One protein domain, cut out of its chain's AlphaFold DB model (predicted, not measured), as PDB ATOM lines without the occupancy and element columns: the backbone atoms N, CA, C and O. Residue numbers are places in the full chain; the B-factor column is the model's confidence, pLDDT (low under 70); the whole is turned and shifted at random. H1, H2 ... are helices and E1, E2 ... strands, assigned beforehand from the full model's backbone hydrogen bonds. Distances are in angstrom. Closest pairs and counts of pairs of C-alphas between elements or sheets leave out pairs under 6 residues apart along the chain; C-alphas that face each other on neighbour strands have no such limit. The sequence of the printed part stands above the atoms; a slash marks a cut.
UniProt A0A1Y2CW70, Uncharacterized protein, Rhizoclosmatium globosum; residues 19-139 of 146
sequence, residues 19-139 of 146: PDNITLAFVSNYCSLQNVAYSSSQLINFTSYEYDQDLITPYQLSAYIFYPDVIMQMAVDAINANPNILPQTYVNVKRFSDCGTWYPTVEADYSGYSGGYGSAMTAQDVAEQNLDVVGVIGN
ATOM      1  N   PRO A  19     130.085   0.987 253.950       63.00
ATOM      2  CA  PRO A  19     129.779   1.542 255.254       63.00
ATOM      3  C   PRO A  19     129.008   0.517 256.086       63.00
ATOM      4  O   PRO A  19     127.875   0.164 255.735       63.00
ATOM      5  N   ASP A  20     129.633   0.021 257.147       86.00
ATOM      6  CA  ASP A  20     128.980  -0.866 258.095       86.00
ATOM      7  C   ASP A  20     128.097  -0.020 259.014       86.00
ATOM      8  O   ASP A  20     128.436   1.102 259.385       86.00
ATOM      9  N   ASN A  21     126.915  -0.528 259.341       92.81
ATOM     10  CA  ASN A  21     126.023   0.116 260.297       92.81
ATOM     11  C   ASN A  21     125.944  -0.779 261.520       92.81
ATOM     12  O   ASN A  21     125.521  -1.930 261.408       92.81
ATOM     13  N   ILE A  22     126.344  -0.248 262.670       94.94
ATOM     14  CA  ILE A  22     126.142  -0.913 263.955       94.94
ATOM     15  C   ILE A  22     125.078  -0.161 264.734       94.94
ATOM     16  O   ILE A  22     125.049   1.067 264.706       94.94
ATOM     17  N   THR A  23     124.204  -0.880 265.429       96.62
ATOM     18  CA  THR A  23     123.198  -0.266 266.296       96.62
ATOM     19  C   THR A  23     123.497  -0.622 267.742       96.62
ATOM     20  O   THR A  23     123.643  -1.793 268.089       96.62
ATOM     21  N   LEU A  24     123.565   0.389 268.598       96.38
ATOM     22  CA  LEU A  24     123.569   0.227 270.045       96.38
ATOM     23  C   LEU A  24     122.147   0.425 270.563       96.38
ATOM     24  O   LEU A  24     121.432   1.320 270.108       96.38
ATOM     25  N   ALA A  25     121.736  -0.399 271.517       96.06
ATOM     26  CA  ALA A  25     120.491  -0.194 272.234       96.06
ATOM     27  C   ALA A  25     120.758   0.361 273.628       96.06
ATOM     28  O   ALA A  25     121.632  -0.134 274.338       96.06
ATOM     29  N   PHE A  26     119.967   1.348 274.028       94.94
ATOM     30  CA  PHE A  26     119.988   1.908 275.368       94.94
ATOM     31  C   PHE A  26     118.665   1.611 276.077       94.94
ATOM     32  O   PHE A  26     117.589   1.869 275.533       94.94
ATOM     33  N   VAL A  27     118.756   1.016 277.262       94.62
ATOM     34  CA  VAL A  27     117.622   0.619 278.100       94.62
ATOM     35  C   VAL A  27     117.631   1.462 279.366       94.62
ATOM     36  O   VAL A  27     118.643   1.525 280.071       94.62
ATOM     37  N   SER A  28     116.511   2.123 279.640       93.19
ATOM     38  CA  SER A  28     116.343   2.957 280.829       93.19
ATOM     39  C   SER A  28     114.862   3.239 281.093       93.19
ATOM     40  O   SER A  28     113.999   2.991 280.246       93.19
ATOM     41  N   ASN A  29     114.557   3.852 282.229       92.00
ATOM     42  CA  ASN A  29     113.212   4.221 282.653       92.00
ATOM     43  C   ASN A  29     112.686   5.499 281.963       92.00
ATOM     44  O   ASN A  29     112.295   6.488 282.596       92.00
ATOM     45  N   TYR A  30     112.624   5.466 280.628       93.38
ATOM     46  CA  TYR A  30     112.123   6.561 279.789       93.38
ATOM     47  C   TYR A  30     110.656   6.941 280.010       93.38
ATOM     48  O   TYR A  30     110.261   8.019 279.578       93.38
ATOM     49  N   CYS A  31     109.863   6.150 280.743       92.25
ATOM     50  CA  CYS A  31     108.543   6.582 281.211       92.25
ATOM     51  C   CYS A  31     108.593   7.878 282.044       92.25
ATOM     52  O   CYS A  31     107.557   8.492 282.258       92.25
ATOM     53  N   SER A  32     109.765   8.324 282.506       92.12
ATOM     54  CA  SER A  32     109.948   9.640 283.136       92.12
ATOM     55  C   SER A  32     109.965  10.815 282.147       92.12
ATOM     56  O   SER A  32     109.800  11.959 282.559       92.12
ATOM     57  N   LEU A  33     110.111  10.564 280.841       92.31
ATOM     58  CA  LEU A  33     110.203  11.605 279.817       92.31
ATOM     59  C   LEU A  33     108.849  11.868 279.149       92.31
ATOM     60  O   LEU A  33     108.255  10.992 278.515       92.31
ATOM     61  N   GLN A  34     108.381  13.110 279.266       91.31
ATOM     62  CA  GLN A  34     107.171  13.587 278.598       91.31
ATOM     63  C   GLN A  34     107.349  13.709 277.083       91.31
ATOM     64  O   GLN A  34     108.451  13.900 276.578       91.31
ATOM     65  N   ASN A  35     106.228  13.649 276.355       89.69
ATOM     66  CA  ASN A  35     106.150  13.860 274.902       89.69
ATOM     67  C   ASN A  35     106.956  12.868 274.042       89.69
ATOM     68  O   ASN A  35     107.161  13.086 272.845       89.69
ATOM     69  N   VAL A  36     107.345  11.737 274.624       90.19
ATOM     70  CA  VAL A  36     107.963  10.629 273.902       90.19
ATOM     71  C   VAL A  36     106.886   9.642 273.450       90.19
ATOM     72  O   VAL A  36     105.981   9.277 274.199       90.19
ATOM     73  N   ALA A  37     106.974   9.223 272.195       92.44
ATOM     74  CA  ALA A  37     106.145   8.214 271.570       92.44
ATOM     75  C   ALA A  37     106.872   6.870 271.569       92.44
ATOM     76  O   ALA A  37     108.089   6.788 271.366       92.44
ATOM     77  N   TYR A  38     106.081   5.817 271.739       93.25
ATOM     78  CA  TYR A  38     106.559   4.457 271.919       93.25
ATOM     79  C   TYR A  38     105.939   3.532 270.874       93.25
ATOM     80  O   TYR A  38     104.753   3.630 270.560       93.25
ATOM     81  N   SER A  39     106.743   2.603 270.371       93.94
ATOM     82  CA  SER A  39     106.304   1.421 269.639       93.94
ATOM     83  C   SER A  39     106.687   0.199 270.465       93.94
ATOM     84  O   SER A  39     107.848  -0.212 270.468       93.94
ATOM     85  N   SER A  40     105.717  -0.367 271.188       91.50
ATOM     86  CA  SER A  40     105.990  -1.295 272.293       91.50
ATOM     87  C   SER A  40     106.873  -0.609 273.351       91.50
ATOM     88  O   SER A  40     106.468   0.421 273.884       91.50
ATOM     89  N   SER A  41     108.075  -1.116 273.626       93.62
ATOM     90  CA  SER A  41     109.064  -0.486 274.507       93.62
ATOM     91  C   SER A  41     109.995   0.494 273.785       93.62
ATOM     92  O   SER A  41     110.642   1.300 274.450       93.62
ATOM     93  N   GLN A  42     110.083   0.464 272.450       95.81
ATOM     94  CA  GLN A  42     111.034   1.290 271.702       95.81
ATOM     95  C   GLN A  42     110.542   2.735 271.567       95.81
ATOM     96  O   GLN A  42     109.420   2.973 271.126       95.81
ATOM     97  N   LEU A  43     111.406   3.705 271.852       94.62
ATOM     98  CA  LEU A  43     111.137   5.118 271.588       94.62
ATOM     99  C   LEU A  43     111.309   5.407 270.087       94.62
ATOM    100  O   LEU A  43     112.310   5.008 269.489       94.62
ATOM    101  N   ILE A  44     110.358   6.125 269.480       93.06
ATOM    102  CA  ILE A  44     110.335   6.365 268.018       93.06
ATOM    103  C   ILE A  44     110.469   7.837 267.599       93.06
ATOM    104  O   ILE A  44     110.645   8.115 266.417       93.06
ATOM    105  N   ASN A  45     110.397   8.785 268.533       86.25
ATOM    106  CA  ASN A  45     110.447  10.228 268.246       86.25
ATOM    107  C   ASN A  45     111.361  11.001 269.215       86.25
ATOM    108  O   ASN A  45     111.154  12.191 269.450       86.25
ATOM    109  N   PHE A  46     112.357  10.335 269.798       81.19
ATOM    110  CA  PHE A  46     113.309  10.993 270.688       81.19
ATOM    111  C   PHE A  46     114.321  11.801 269.865       81.19
ATOM    112  O   PHE A  46     115.392  11.307 269.520       81.19
ATOM    113  N   THR A  47     113.921  13.005 269.449       67.38
ATOM    114  CA  THR A  47     114.660  13.819 268.469       67.38
ATOM    115  C   THR A  47     115.255  15.099 269.044       67.38
ATOM    116  O   THR A  47     116.071  15.724 268.374       67.38
ATOM    117  N   SER A  48     114.844  15.514 270.245       62.47
ATOM    118  CA  SER A  48     115.358  16.722 270.890       62.47
ATOM    119  C   SER A  48     116.312  16.358 272.023       62.47
ATOM    120  O   SER A  48     115.901  15.775 273.023       62.47
ATOM    121  N   TYR A  49     117.576  16.743 271.860       74.75
ATOM    122  CA  TYR A  49     118.585  16.764 272.928       74.75
ATOM    123  C   TYR A  49     118.633  18.128 273.625       74.75
ATOM    124  O   TYR A  49     119.535  18.401 274.418       74.75
ATOM    125  N   GLU A  50     117.689  19.012 273.299       83.50
ATOM    126  CA  GLU A  50     117.580  20.324 273.913       83.50
ATOM    127  C   GLU A  50     116.882  20.190 275.261       83.50
ATOM    128  O   GLU A  50     115.846  19.537 275.397       83.50
ATOM    129  N   TYR A  51     117.483  20.805 276.271       85.12
ATOM    130  CA  TYR A  51     116.900  20.866 277.597       85.12
ATOM    131  C   TYR A  51     115.677  21.786 277.583       85.12
ATOM    132  O   TYR A  51     115.798  22.981 277.308       85.12
ATOM    133  N   ASP A  52     114.523  21.226 277.933       89.38
ATOM    134  CA  ASP A  52     113.291  21.961 278.194       89.38
ATOM    135  C   ASP A  52     112.982  21.889 279.694       89.38
ATOM    136  O   ASP A  52     112.716  20.815 280.234       89.38
ATOM    137  N   GLN A  53     113.027  23.038 280.370       89.12
ATOM    138  CA  GLN A  53     112.778  23.137 281.811       89.12
ATOM    139  C   GLN A  53     111.338  22.788 282.212       89.12
ATOM    140  O   GLN A  53     111.101  22.484 283.379       89.12
ATOM    141  N   ASP A  54     110.390  22.839 281.272       89.69
ATOM    142  CA  ASP A  54     108.992  22.489 281.529       89.69
ATOM    143  C   ASP A  54     108.777  20.965 281.467       89.69
ATOM    144  O   ASP A  54     107.815  20.447 282.035       89.69
ATOM    145  N   LEU A  55     109.684  20.232 280.806       88.50
ATOM    146  CA  LEU A  55     109.617  18.775 280.635       88.50
ATOM    147  C   LEU A  55     110.627  18.023 281.505       88.50
ATOM    148  O   LEU A  55     110.361  16.893 281.912       88.50
ATOM    149  N   ILE A  56     111.781  18.634 281.778       91.75
ATOM    150  CA  ILE A  56     112.883  18.046 282.534       91.75
ATOM    151  C   ILE A  56     113.026  18.796 283.851       91.75
ATOM    152  O   ILE A  56     113.489  19.934 283.890       91.75
ATOM    153  N   THR A  57     112.663  18.137 284.951       90.88
ATOM    154  CA  THR A  57     112.781  18.743 286.280       90.88
ATOM    155  C   THR A  57     114.143  18.402 286.888       90.88
ATOM    156  O   THR A  57     114.442  17.220 287.087       90.88
ATOM    157  N   PRO A  58     114.988  19.395 287.231       89.94
ATOM    158  CA  PRO A  58     116.275  19.135 287.867       89.94
ATOM    159  C   PRO A  58     116.130  18.300 289.142       89.94
ATOM    160  O   PRO A  58     115.229  18.533 289.946       89.94
ATOM    161  N   TYR A  59     117.056  17.361 289.342       87.69
ATOM    162  CA  TYR A  59     117.093  16.446 290.495       87.69
ATOM    163  C   TYR A  59     115.901  15.480 290.614       87.69
ATOM    164  O   TYR A  59     115.763  14.826 291.645       87.69
ATOM    165  N   GLN A  60     115.072  15.370 289.575       91.12
ATOM    166  CA  GLN A  60     114.010  14.369 289.459       91.12
ATOM    167  C   GLN A  60     114.388  13.291 288.434       91.12
ATOM    168  O   GLN A  60     115.428  13.395 287.772       91.12
ATOM    169  N   LEU A  61     113.573  12.239 288.308       89.62
ATOM    170  CA  LEU A  61     113.869  11.090 287.449       89.62
ATOM    171  C   LEU A  61     114.072  11.518 285.997       89.62
ATOM    172  O   LEU A  61     115.047  11.082 285.393       89.62
ATOM    173  N   SER A  62     113.244  12.425 285.461       91.75
ATOM    174  CA  SER A  62     113.420  12.936 284.092       91.75
ATOM    175  C   SER A  62     114.832  13.460 283.839       91.75
ATOM    176  O   SER A  62     115.445  13.097 282.839       91.75
ATOM    177  N   ALA A  63     115.399  14.250 284.754       92.19
ATOM    178  CA  ALA A  63     116.767  14.749 284.636       92.19
ATOM    179  C   ALA A  63     117.817  13.633 284.755       92.19
ATOM    180  O   ALA A  63     118.799  13.633 284.006       92.19
ATOM    181  N   TYR A  64     117.607  12.670 285.659       89.88
ATOM    182  CA  TYR A  64     118.491  11.509 285.799       89.88
ATOM    183  C   TYR A  64     118.534  10.636 284.543       89.88
ATOM    184  O   TYR A  64     119.545   9.973 284.332       89.88
ATOM    185  N   ILE A  65     117.486  10.638 283.715       91.56
ATOM    186  CA  ILE A  65     117.447   9.863 282.465       91.56
ATOM    187  C   ILE A  65     117.905  10.708 281.281       91.56
ATOM    188  O   ILE A  65     118.707  10.254 280.465       91.56
ATOM    189  N   PHE A  66     117.471  11.965 281.223       92.81
ATOM    190  CA  PHE A  66     117.793  12.882 280.139       92.81
ATOM    191  C   PHE A  66     119.297  13.155 280.024       92.81
ATOM    192  O   PHE A  66     119.858  13.005 278.940       92.81
ATOM    193  N   TYR A  67     119.984  13.522 281.114       92.50
ATOM    194  CA  TYR A  67     121.397  13.907 281.007       92.50
ATOM    195  C   TYR A  67     122.319  12.754 280.579       92.50
ATOM    196  O   TYR A  67     123.131  12.973 279.676       92.50
ATOM    197  N   PRO A  68     122.224  11.534 281.147       91.38
ATOM    198  CA  PRO A  68     123.020  10.409 280.663       91.38
ATOM    199  C   PRO A  68     122.709  10.031 279.215       91.38
ATOM    200  O   PRO A  68     123.636   9.702 278.478       91.38
ATOM    201  N   ASP A  69     121.445  10.118 278.785       92.44
ATOM    202  CA  ASP A  69     121.076   9.858 277.390       92.44
ATOM    203  C   ASP A  69     121.717  10.871 276.432       92.44
ATOM    204  O   ASP A  69     122.335  10.475 275.443       92.44
ATOM    205  N   VAL A  70     121.659  12.164 276.769       93.12
ATOM    206  CA  VAL A  70     122.318  13.227 275.995       93.12
ATOM    207  C   VAL A  70     123.827  12.990 275.925       93.12
ATOM    208  O   VAL A  70     124.404  13.067 274.844       93.12
ATOM    209  N   ILE A  71     124.479  12.647 277.041       92.56
ATOM    210  CA  ILE A  71     125.923  12.350 277.062       92.56
ATOM    211  C   ILE A  71     126.251  11.133 276.188       92.56
ATOM    212  O   ILE A  71     127.242  11.150 275.456       92.56
ATOM    213  N   MET A  72     125.426  10.085 276.236       92.19
ATOM    214  CA  MET A  72     125.590   8.902 275.392       92.19
ATOM    215  C   MET A  72     125.454   9.258 273.911       92.19
ATOM    216  O   MET A  72     126.318   8.882 273.118       92.19
ATOM    217  N   GLN A  73     124.440  10.043 273.547       92.75
ATOM    218  CA  GLN A  73     124.283  10.506 272.175       92.75
ATOM    219  C   GLN A  73     125.490  11.337 271.730       92.75
ATOM    220  O   GLN A  73     126.032  11.090 270.659       92.75
ATOM    221  N   MET A  74     125.966  12.264 272.564       93.81
ATOM    222  CA  MET A  74     127.156  13.062 272.261       93.81
ATOM    223  C   MET A  74     128.394  12.187 272.032       93.81
ATOM    224  O   MET A  74     129.208  12.489 271.160       93.81
ATOM    225  N   ALA A  75     128.552  11.100 272.793       95.06
ATOM    226  CA  ALA A  75     129.643  10.152 272.589       95.06
ATOM    227  C   ALA A  75     129.514   9.420 271.242       95.06
ATOM    228  O   ALA A  75     130.504   9.291 270.522       95.06
ATOM    229  N   VAL A  76     128.303   8.992 270.874       95.00
ATOM    230  CA  VAL A  76     128.019   8.382 269.564       95.00
ATOM    231  C   VAL A  76     128.280   9.367 268.426       95.00
ATOM    232  O   VAL A  76     128.946   9.014 267.453       95.00
ATOM    233  N   ASP A  77     127.835  10.613 268.562       95.38
ATOM    234  CA  ASP A  77     128.054  11.664 267.571       95.38
ATOM    235  C   ASP A  77     129.550  11.958 267.402       95.38
ATOM    236  O   ASP A  77     130.037  12.085 266.279       95.38
ATOM    237  N   ALA A  78     130.310  11.994 268.501       96.75
ATOM    238  CA  ALA A  78     131.758  12.173 268.469       96.75
ATOM    239  C   ALA A  78     132.487  10.998 267.795       96.75
ATOM    240  O   ALA A  78     133.454  11.226 267.065       96.75
ATOM    241  N   ILE A  79     132.028   9.760 268.011       96.31
ATOM    242  CA  ILE A  79     132.539   8.571 267.314       96.31
ATOM    243  C   ILE A  79     132.257   8.690 265.816       96.31
ATOM    244  O   ILE A  79     133.187   8.633 265.018       96.31
ATOM    245  N   ASN A  80     131.002   8.942 265.438       96.12
ATOM    246  CA  ASN A  80     130.584   9.060 264.041       96.12
ATOM    247  C   ASN A  80     131.269  10.220 263.300       96.12
ATOM    248  O   ASN A  80     131.488  10.141 262.092       96.12
ATOM    249  N   ALA A  81     131.616  11.301 264.005       96.69
ATOM    250  CA  ALA A  81     132.329  12.442 263.438       96.69
ATOM    251  C   ALA A  81     133.839  12.200 263.268       96.69
ATOM    252  O   ALA A  81     134.500  12.953 262.547       96.69
ATOM    253  N   ASN A  82     134.411  11.189 263.930       96.88
ATOM    254  CA  ASN A  82     135.845  10.934 263.912       96.88
ATOM    255  C   ASN A  82     136.205   9.824 262.908       96.88
ATOM    256  O   ASN A  82     136.032   8.648 263.213       96.88
ATOM    257  N   PRO A  83     136.827  10.146 261.759       94.31
ATOM    258  CA  PRO A  83     137.154   9.145 260.742       94.31
ATOM    259  C   PRO A  83     138.218   8.129 261.191       94.31
ATOM    260  O   PRO A  83     138.446   7.145 260.493       94.31
ATOM    261  N   ASN A  84     138.886   8.361 262.326       96.19
ATOM    262  CA  ASN A  84     139.892   7.458 262.882       96.19
ATOM    263  C   ASN A  84     139.316   6.469 263.910       96.19
ATOM    264  O   ASN A  84     140.028   5.556 264.326       96.19
ATOM    265  N   ILE A  85     138.063   6.646 264.348       94.38
ATOM    266  CA  ILE A  85     137.386   5.744 265.284       94.38
ATOM    267  C   ILE A  85     136.276   5.039 264.509       94.38
ATOM    268  O   ILE A  85     135.361   5.689 264.030       94.38
ATOM    269  N   LEU A  86     136.370   3.710 264.388       93.12
ATOM    270  CA  LEU A  86     135.465   2.898 263.561       93.12
ATOM    271  C   LEU A  86     135.359   3.433 262.112       93.12
ATOM    272  O   LEU A  86     134.276   3.809 261.657       93.12
ATOM    273  N   PRO A  87     136.482   3.491 261.365       92.75
ATOM    274  CA  PRO A  87     136.474   4.001 259.999       92.75
ATOM    275  C   PRO A  87     135.469   3.229 259.143       92.75
ATOM    276  O   PRO A  87     135.373   2.007 259.238       92.75
ATOM    277  N   GLN A  88     134.740   3.951 258.287       91.44
ATOM    278  CA  GLN A  88     133.716   3.372 257.406       91.44
ATOM    279  C   GLN A  88     132.597   2.643 258.175       91.44
ATOM    280  O   GLN A  88     131.939   1.773 257.622       91.44
ATOM    281  N   THR A  89     132.353   3.000 259.437       94.12
ATOM    282  CA  THR A  89     131.230   2.485 260.226       94.12
ATOM    283  C   THR A  89     130.395   3.649 260.743       94.12
ATOM    284  O   THR A  89     130.946   4.653 261.186       94.12
ATOM    285  N   TYR A  90     129.071   3.518 260.701       95.88
ATOM    286  CA  TYR A  90     128.149   4.449 261.343       95.88
ATOM    287  C   TYR A  90     127.450   3.770 262.520       95.88
ATOM    288  O   TYR A  90     126.929   2.657 262.405       95.88
ATOM    289  N   VAL A  91     127.451   4.446 263.663       95.94
ATOM    290  CA  VAL A  91     126.840   3.987 264.908       95.94
ATOM    291  C   VAL A  91     125.449   4.598 265.031       95.94
ATOM    292  O   VAL A  91     125.293   5.814 265.115       95.94
ATOM    293  N   ASN A  92     124.435   3.742 265.060       95.75
ATOM    294  CA  ASN A  92     123.043   4.089 265.305       95.75
ATOM    295  C   ASN A  92     122.686   3.824 266.768       95.75
ATOM    296  O   ASN A  92     123.293   2.979 267.428       95.75
ATOM    297  N   VAL A  93     121.653   4.505 267.257       95.06
ATOM    298  CA  VAL A  93     121.129   4.325 268.613       95.06
ATOM    299  C   VAL A  93     119.644   4.008 268.546       95.06
ATOM    300  O   VAL A  93     118.876   4.712 267.891       95.06
ATOM    301  N   LYS A  94     119.231   2.968 269.270       95.81
ATOM    302  CA  LYS A  94     117.833   2.698 269.613       95.81
ATOM    303  C   LYS A  94     117.654   2.829 271.118       95.81
ATOM    304  O   LYS A  94     118.545   2.471 271.881       95.81
ATOM    305  N   ARG A  95     116.497   3.320 271.547       95.62
ATOM    306  CA  ARG A  95     116.169   3.515 272.962       95.62
ATOM    307  C   ARG A  95     114.950   2.683 273.314       95.62
ATOM    308  O   ARG A  95     113.998   2.654 272.534       95.62
ATOM    309  N   PHE A  96     114.978   2.039 274.471       95.56
ATOM    310  CA  PHE A  96     113.914   1.163 274.945       95.56
ATOM    311  C   PHE A  96     113.589   1.467 276.401       95.56
ATOM    312  O   PHE A  96     114.492   1.607 277.225       95.56
ATOM    313  N   SER A  97     112.299   1.559 276.717       94.44
ATOM    314  CA  SER A  97     111.838   1.725 278.089       94.44
ATOM    315  C   SER A  97     111.540   0.400 278.765       94.44
ATOM    316  O   SER A  97     110.831  -0.434 278.205       94.44
ATOM    317  N   ASP A  98     112.015   0.254 279.995       93.00
ATOM    318  CA  ASP A  98     111.717  -0.869 280.890       93.00
ATOM    319  C   ASP A  98     110.564  -0.594 281.876       93.00
ATOM    320  O   ASP A  98     110.173  -1.476 282.641       93.00
ATOM    321  N   CYS A  99     109.976   0.605 281.833       91.19
ATOM    322  CA  CYS A  99     108.869   1.021 282.700       91.19
ATOM    323  C   CYS A  99     107.608   1.452 281.933       91.19
ATOM    324  O   CYS A  99     106.651   1.946 282.530       91.19
ATOM    325  N   GLY A 100     107.580   1.227 280.615       89.88
ATOM    326  CA  GLY A 100     106.436   1.514 279.753       89.88
ATOM    327  C   GLY A 100     106.352   2.975 279.307       89.88
ATOM    328  O   GLY A 100     107.357   3.667 279.173       89.88
ATOM    329  N   THR A 101     105.137   3.437 279.015       92.50
ATOM    330  CA  THR A 101     104.900   4.808 278.549       92.50
ATOM    331  C   THR A 101     104.880   5.801 279.704       92.50
ATOM    332  O   THR A 101     104.596   5.438 280.845       92.50
ATOM    333  N   TRP A 102     105.089   7.077 279.393       93.06
ATOM    334  CA  TRP A 102     104.972   8.149 280.377       93.06
ATOM    335  C   TRP A 102     103.588   8.229 281.037       93.06
ATOM    336  O   TRP A 102     102.564   7.976 280.396       93.06
ATOM    337  N   TYR A 103     103.569   8.624 282.312       92.31
ATOM    338  CA  TYR A 103     102.356   8.947 283.061       92.31
ATOM    339  C   TYR A 103     102.582  10.122 284.035       92.31
ATOM    340  O   TYR A 103     103.689  10.285 284.548       92.31
ATOM    341  N   PRO A 104     101.546  10.934 284.345       91.44
ATOM    342  CA  PRO A 104     101.709  12.200 285.071       91.44
ATOM    343  C   PRO A 104     102.363  12.117 286.450       91.44
ATOM    344  O   PRO A 104     102.982  13.083 286.885       91.44
ATOM    345  N   THR A 105     102.214  10.995 287.152       92.38
ATOM    346  CA  THR A 105     102.723  10.838 288.519       92.38
ATOM    347  C   THR A 105     104.058  10.099 288.594       92.38
ATOM    348  O   THR A 105     104.549   9.862 289.693       92.38
ATOM    349  N   VAL A 106     104.685   9.774 287.454       91.75
ATOM    350  CA  VAL A 106     105.927   8.979 287.394       91.75
ATOM    351  C   VAL A 106     107.050   9.550 288.256       91.75
ATOM    352  O   VAL A 106     107.726   8.796 288.942       91.75
ATOM    353  N   GLU A 107     107.196  10.871 288.303       89.50
ATOM    354  CA  GLU A 107     108.244  11.533 289.090       89.50
ATOM    355  C   GLU A 107     108.087  11.331 290.601       89.50
ATOM    356  O   GLU A 107     109.072  11.290 291.332       89.50
ATOM    357  N   ALA A 108     106.848  11.202 291.077       87.94
ATOM    358  CA  ALA A 108     106.547  11.044 292.497       87.94
ATOM    359  C   ALA A 108     106.380   9.572 292.906       87.94
ATOM    360  O   ALA A 108     106.749   9.195 294.018       87.94
ATOM    361  N   ASP A 109     105.824   8.751 292.013       87.81
ATOM    362  CA  ASP A 109     105.350   7.405 292.338       87.81
ATOM    363  C   ASP A 109     106.307   6.298 291.871       87.81
ATOM    364  O   ASP A 109     106.218   5.161 292.352       87.81
ATOM    365  N   TYR A 110     107.221   6.583 290.934       84.50
ATOM    366  CA  TYR A 110     108.128   5.563 290.419       84.50
ATOM    367  C   TYR A 110     109.171   5.182 291.469       84.50
ATOM    368  O   TYR A 110     110.167   5.859 291.703       84.50
ATOM    369  N   SER A 111     108.931   4.038 292.098       80.94
ATOM    370  CA  SER A 111     109.788   3.507 293.158       80.94
ATOM    371  C   SER A 111     111.059   2.817 292.662       80.94
ATOM    372  O   SER A 111     111.961   2.560 293.458       80.94
ATOM    373  N   GLY A 112     111.120   2.437 291.380       78.38
ATOM    374  CA  GLY A 112     112.239   1.677 290.818       78.38
ATOM    375  C   GLY A 112     112.482   0.306 291.468       78.38
ATOM    376  O   GLY A 112     113.495  -0.323 291.174       78.38
ATOM    377  N   TYR A 113     111.587  -0.204 292.331       75.88
ATOM    378  CA  TYR A 113     111.815  -1.461 293.065       75.88
ATOM    379  C   TYR A 113     112.037  -2.668 292.147       75.88
ATOM    380  O   TYR A 113     112.782  -3.581 292.498       75.88
ATOM    381  N   SER A 114     111.408  -2.667 290.973       76.50
ATOM    382  CA  SER A 114     111.605  -3.671 289.928       76.50
ATOM    383  C   SER A 114     112.506  -3.192 288.789       76.50
ATOM    384  O   SER A 114     112.621  -3.922 287.813       76.50
ATOM    385  N   GLY A 115     113.130  -2.014 288.893       79.56
ATOM    386  CA  GLY A 115     113.894  -1.381 287.809       79.56
ATOM    387  C   GLY A 115     115.013  -2.280 287.291       79.56
ATOM    388  O   GLY A 115     114.995  -2.689 286.137       79.56
ATOM    389  N   GLY A 116     115.879  -2.776 288.182       82.38
ATOM    390  CA  GLY A 116     116.956  -3.692 287.786       82.38
ATOM    391  C   GLY A 116     116.479  -4.995 287.118       82.38
ATOM    392  O   GLY A 116     117.134  -5.483 286.199       82.38
ATOM    393  N   TYR A 117     115.337  -5.556 287.538       86.12
ATOM    394  CA  TYR A 117     114.754  -6.736 286.881       86.12
ATOM    395  C   TYR A 117     114.116  -6.373 285.534       86.12
ATOM    396  O   TYR A 117     114.357  -7.057 284.543       86.12
ATOM    397  N   GLY A 118     113.342  -5.285 285.486       88.50
ATOM    398  CA  GLY A 118     112.717  -4.773 284.268       88.50
ATOM    399  C   GLY A 118     113.753  -4.443 283.200       88.50
ATOM    400  O   GLY A 118     113.609  -4.872 282.060       88.50
ATOM    401  N   SER A 119     114.843  -3.786 283.591       90.38
ATOM    402  CA  SER A 119     115.977  -3.465 282.732       90.38
ATOM    403  C   SER A 119     116.656  -4.716 282.186       90.38
ATOM    404  O   SER A 119     116.895  -4.811 280.986       90.38
ATOM    405  N   ALA A 120     116.902  -5.725 283.032       89.81
ATOM    406  CA  ALA A 120     117.519  -6.979 282.603       89.81
ATOM    407  C   ALA A 120     116.635  -7.755 281.611       89.81
ATOM    408  O   ALA A 120     117.130  -8.210 280.579       89.81
ATOM    409  N   MET A 121     115.333  -7.864 281.891       92.56
ATOM    410  CA  MET A 121     114.378  -8.515 280.987       92.56
ATOM    411  C   MET A 121     114.248  -7.747 279.670       92.56
ATOM    412  O   MET A 121     114.306  -8.343 278.601       92.56
ATOM    413  N   THR A 122     114.156  -6.418 279.737       94.06
ATOM    414  CA  THR A 122     114.083  -5.564 278.545       94.06
ATOM    415  C   THR A 122     115.361  -5.670 277.720       94.06
ATOM    416  O   THR A 122     115.294  -5.775 276.501       94.06
ATOM    417  N   ALA A 123     116.534  -5.694 278.354       94.44
ATOM    418  CA  ALA A 123     117.804  -5.863 277.659       94.44
ATOM    419  C   ALA A 123     117.904  -7.224 276.960       94.44
ATOM    420  O   ALA A 123     118.384  -7.290 275.826       94.44
ATOM    421  N   GLN A 124     117.422  -8.291 277.604       94.81
ATOM    422  CA  GLN A 124     117.338  -9.614 276.993       94.81
ATOM    423  C   GLN A 124     116.390  -9.608 275.786       94.81
ATOM    424  O   GLN A 124     116.798 -10.011 274.699       94.81
ATOM    425  N   ASP A 125     115.175  -9.079 275.940       95.62
ATOM    426  CA  ASP A 125     114.199  -8.975 274.850       95.62
ATOM    427  C   ASP A 125     114.753  -8.165 273.674       95.62
ATOM    428  O   ASP A 125     114.588  -8.543 272.513       95.62
ATOM    429  N   VAL A 126     115.459  -7.068 273.955       96.38
ATOM    430  CA  VAL A 126     116.114  -6.261 272.925       96.38
ATOM    431  C   VAL A 126     117.156  -7.085 272.175       96.38
ATOM    432  O   VAL A 126     117.131  -7.084 270.945       96.38
ATOM    433  N   ALA A 127     118.031  -7.799 272.886       94.69
ATOM    434  CA  ALA A 127     119.075  -8.619 272.276       94.69
ATOM    435  C   ALA A 127     118.507  -9.771 271.428       94.69
ATOM    436  O   ALA A 127     119.075 -10.115 270.395       94.69
ATOM    437  N   GLU A 128     117.381 -10.356 271.841       95.81
ATOM    438  CA  GLU A 128     116.749 -11.479 271.142       95.81
ATOM    439  C   GLU A 128     115.892 -11.035 269.944       95.81
ATOM    440  O   GLU A 128     115.834 -11.737 268.932       95.81
ATOM    441  N   GLN A 129     115.230  -9.877 270.033       96.12
ATOM    442  CA  GLN A 129     114.232  -9.438 269.047       96.12
ATOM    443  C   GLN A 129     114.746  -8.365 268.074       96.12
ATOM    444  O   GLN A 129     114.149  -8.171 267.013       96.12
ATOM    445  N   ASN A 130     115.851  -7.678 268.381       95.12
ATOM    446  CA  ASN A 130     116.435  -6.638 267.527       95.12
ATOM    447  C   ASN A 130     117.784  -7.098 266.972       95.12
ATOM    448  O   ASN A 130     118.837  -6.691 267.446       95.12
ATOM    449  N   LEU A 131     117.755  -7.936 265.933       94.38
ATOM    450  CA  LEU A 131     118.962  -8.549 265.357       94.38
ATOM    451  C   LEU A 131     119.961  -7.548 264.742       94.38
ATOM    452  O   LEU A 131     121.088  -7.924 264.433       94.38
ATOM    453  N   ASP A 132     119.557  -6.293 264.532       94.44
ATOM    454  CA  ASP A 132     120.446  -5.210 264.100       94.44
ATOM    455  C   ASP A 132     121.229  -4.563 265.259       94.44
ATOM    456  O   ASP A 132     122.168  -3.804 265.018       94.44
ATOM    457  N   VAL A 133     120.859  -4.853 266.509       95.69
ATOM    458  CA  VAL A 133     121.526  -4.358 267.715       95.69
ATOM    459  C   VAL A 133     122.724  -5.244 268.045       95.69
ATOM    460  O   VAL A 133     122.584  -6.437 268.293       95.69
ATOM    461  N   VAL A 134     123.917  -4.647 268.098       95.50
ATOM    462  CA  VAL A 134     125.174  -5.361 268.400       95.50
ATOM    463  C   VAL A 134     125.551  -5.319 269.882       95.50
ATOM    464  O   VAL A 134     126.451  -6.036 270.315       95.50
ATOM    465  N   GLY A 135     124.882  -4.473 270.666       94.62
ATOM    466  CA  GLY A 135     125.127  -4.329 272.095       94.62
ATOM    467  C   GLY A 135     124.010  -3.563 272.792       94.62
ATOM    468  O   GLY A 135     123.423  -2.645 272.216       94.62
ATOM    469  N   VAL A 136     123.740  -3.945 274.039       95.06
ATOM    470  CA  VAL A 136     122.734  -3.315 274.897       95.06
ATOM    471  C   VAL A 136     123.426  -2.679 276.094       95.06
ATOM    472  O   VAL A 136     124.248  -3.310 276.757       95.06
ATOM    473  N   ILE A 137     123.093  -1.425 276.364       92.94
ATOM    474  CA  ILE A 137     123.612  -0.630 277.470       92.94
ATOM    475  C   ILE A 137     122.421  -0.312 278.375       92.94
ATOM    476  O   ILE A 137     121.406   0.194 277.903       92.94
ATOM    477  N   GLY A 138     122.526  -0.628 279.662       87.75
ATOM    478  CA  GLY A 138     121.511  -0.295 280.663       87.75
ATOM    479  C   GLY A 138     121.992   0.832 281.569       87.75
ATOM    480  O   GLY A 138     123.164   0.853 281.949       87.75
ATOM    481  N   ASN A 139     121.099   1.750 281.932       76.50
ATOM    482  CA  ASN A 139     121.364   2.799 282.919       76.50
ATOM    483  C   ASN A 139     120.367   2.702 284.074       76.50
ATOM    484  O   ASN A 139     119.427   3.486 284.161       76.50
TER     485      ASN A 139
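What this domain is: This is residues 19 to 139 of the 146 residues of an uncharacterized protein of Rhizoclosmatium globosum (UniProt A0A1Y2CW70). A strongly twisted slab of three strands is sandwiched between two helices, the long H1 on one face and H3 on the other, both running along the strands. Little H2 sits at one end of the longest axis, and a long stretch with no named element, residues 29 to 60, joins E1 to H1. The printed part has 121 residues, in the order E1 H1 E2 H2 H3 E3, with a parallel sheet E2 E1 E3; the class is mixed, helices and strands. It is compact, with a radius of gyration of the C-alphas of 14.8 A and spans of 45 by 32 by 21 A.

How they stand to each other: In the sheet, inner strand E1, residues 20 to 28, is parallel to edge strands E2, residues 89 to 97, at 23 degrees, and E3, residues 133 to 138, at 25 degrees. N 24 and O 92 are 2.9 A apart and N 27 and O 137 2.8 A, within hydrogen-bond range. H1, residues 61 to 81, is over E2 and E1 at a height of 9.8 A over the sheet; its closest C-alphas to E2 are those of Asn 80 and Tyr 90, 5.9 A. On the opposite face, making three layers, helices on both faces of a sheet, H3, residues 115 to 129, is over E1 and E3 at a height of 8.1 A; its closest C-alphas to E3 are those of Ala 123 and Val 136, 6.2 A. H2, residues 106 to 109, is not on the sheet and is close to H1 but not clearly touching, the C-alphas of Leu 61 and Glu 107 being 5.9 A apart. E1, H1, E2 form a strand-helix-strand unit, two parallel neighbour strands with a helix between, and E2, H2, H3, E3 a split one with E1 between its strands; both crossovers are right-handed. Each O i to N i+4 pair is within hydrogen-bond range in H3, 16 of 17 in H1, and H2 is too short for one.

Where its parts are: E1 begins at C-alpha 20 (128.980, -0.866, 258.095) and is 26.3 A long; E2 is 26.4 A. H1 is 30.3 A long, from C-alpha 61 (113.869, 11.090, 287.449), and H3 20.4 A. E3 ends at C-alpha 138 (121.511, -0.295, 280.663).

The domain as a whole: The C-alphas farthest apart, those of Asn 84 and Asp 109, are 45.4 A apart. The printed part has no cut; the link from E1 to H1 is long, with 32 residues. The pLDDT is under 70 at residue 19 and residues 47 to 48.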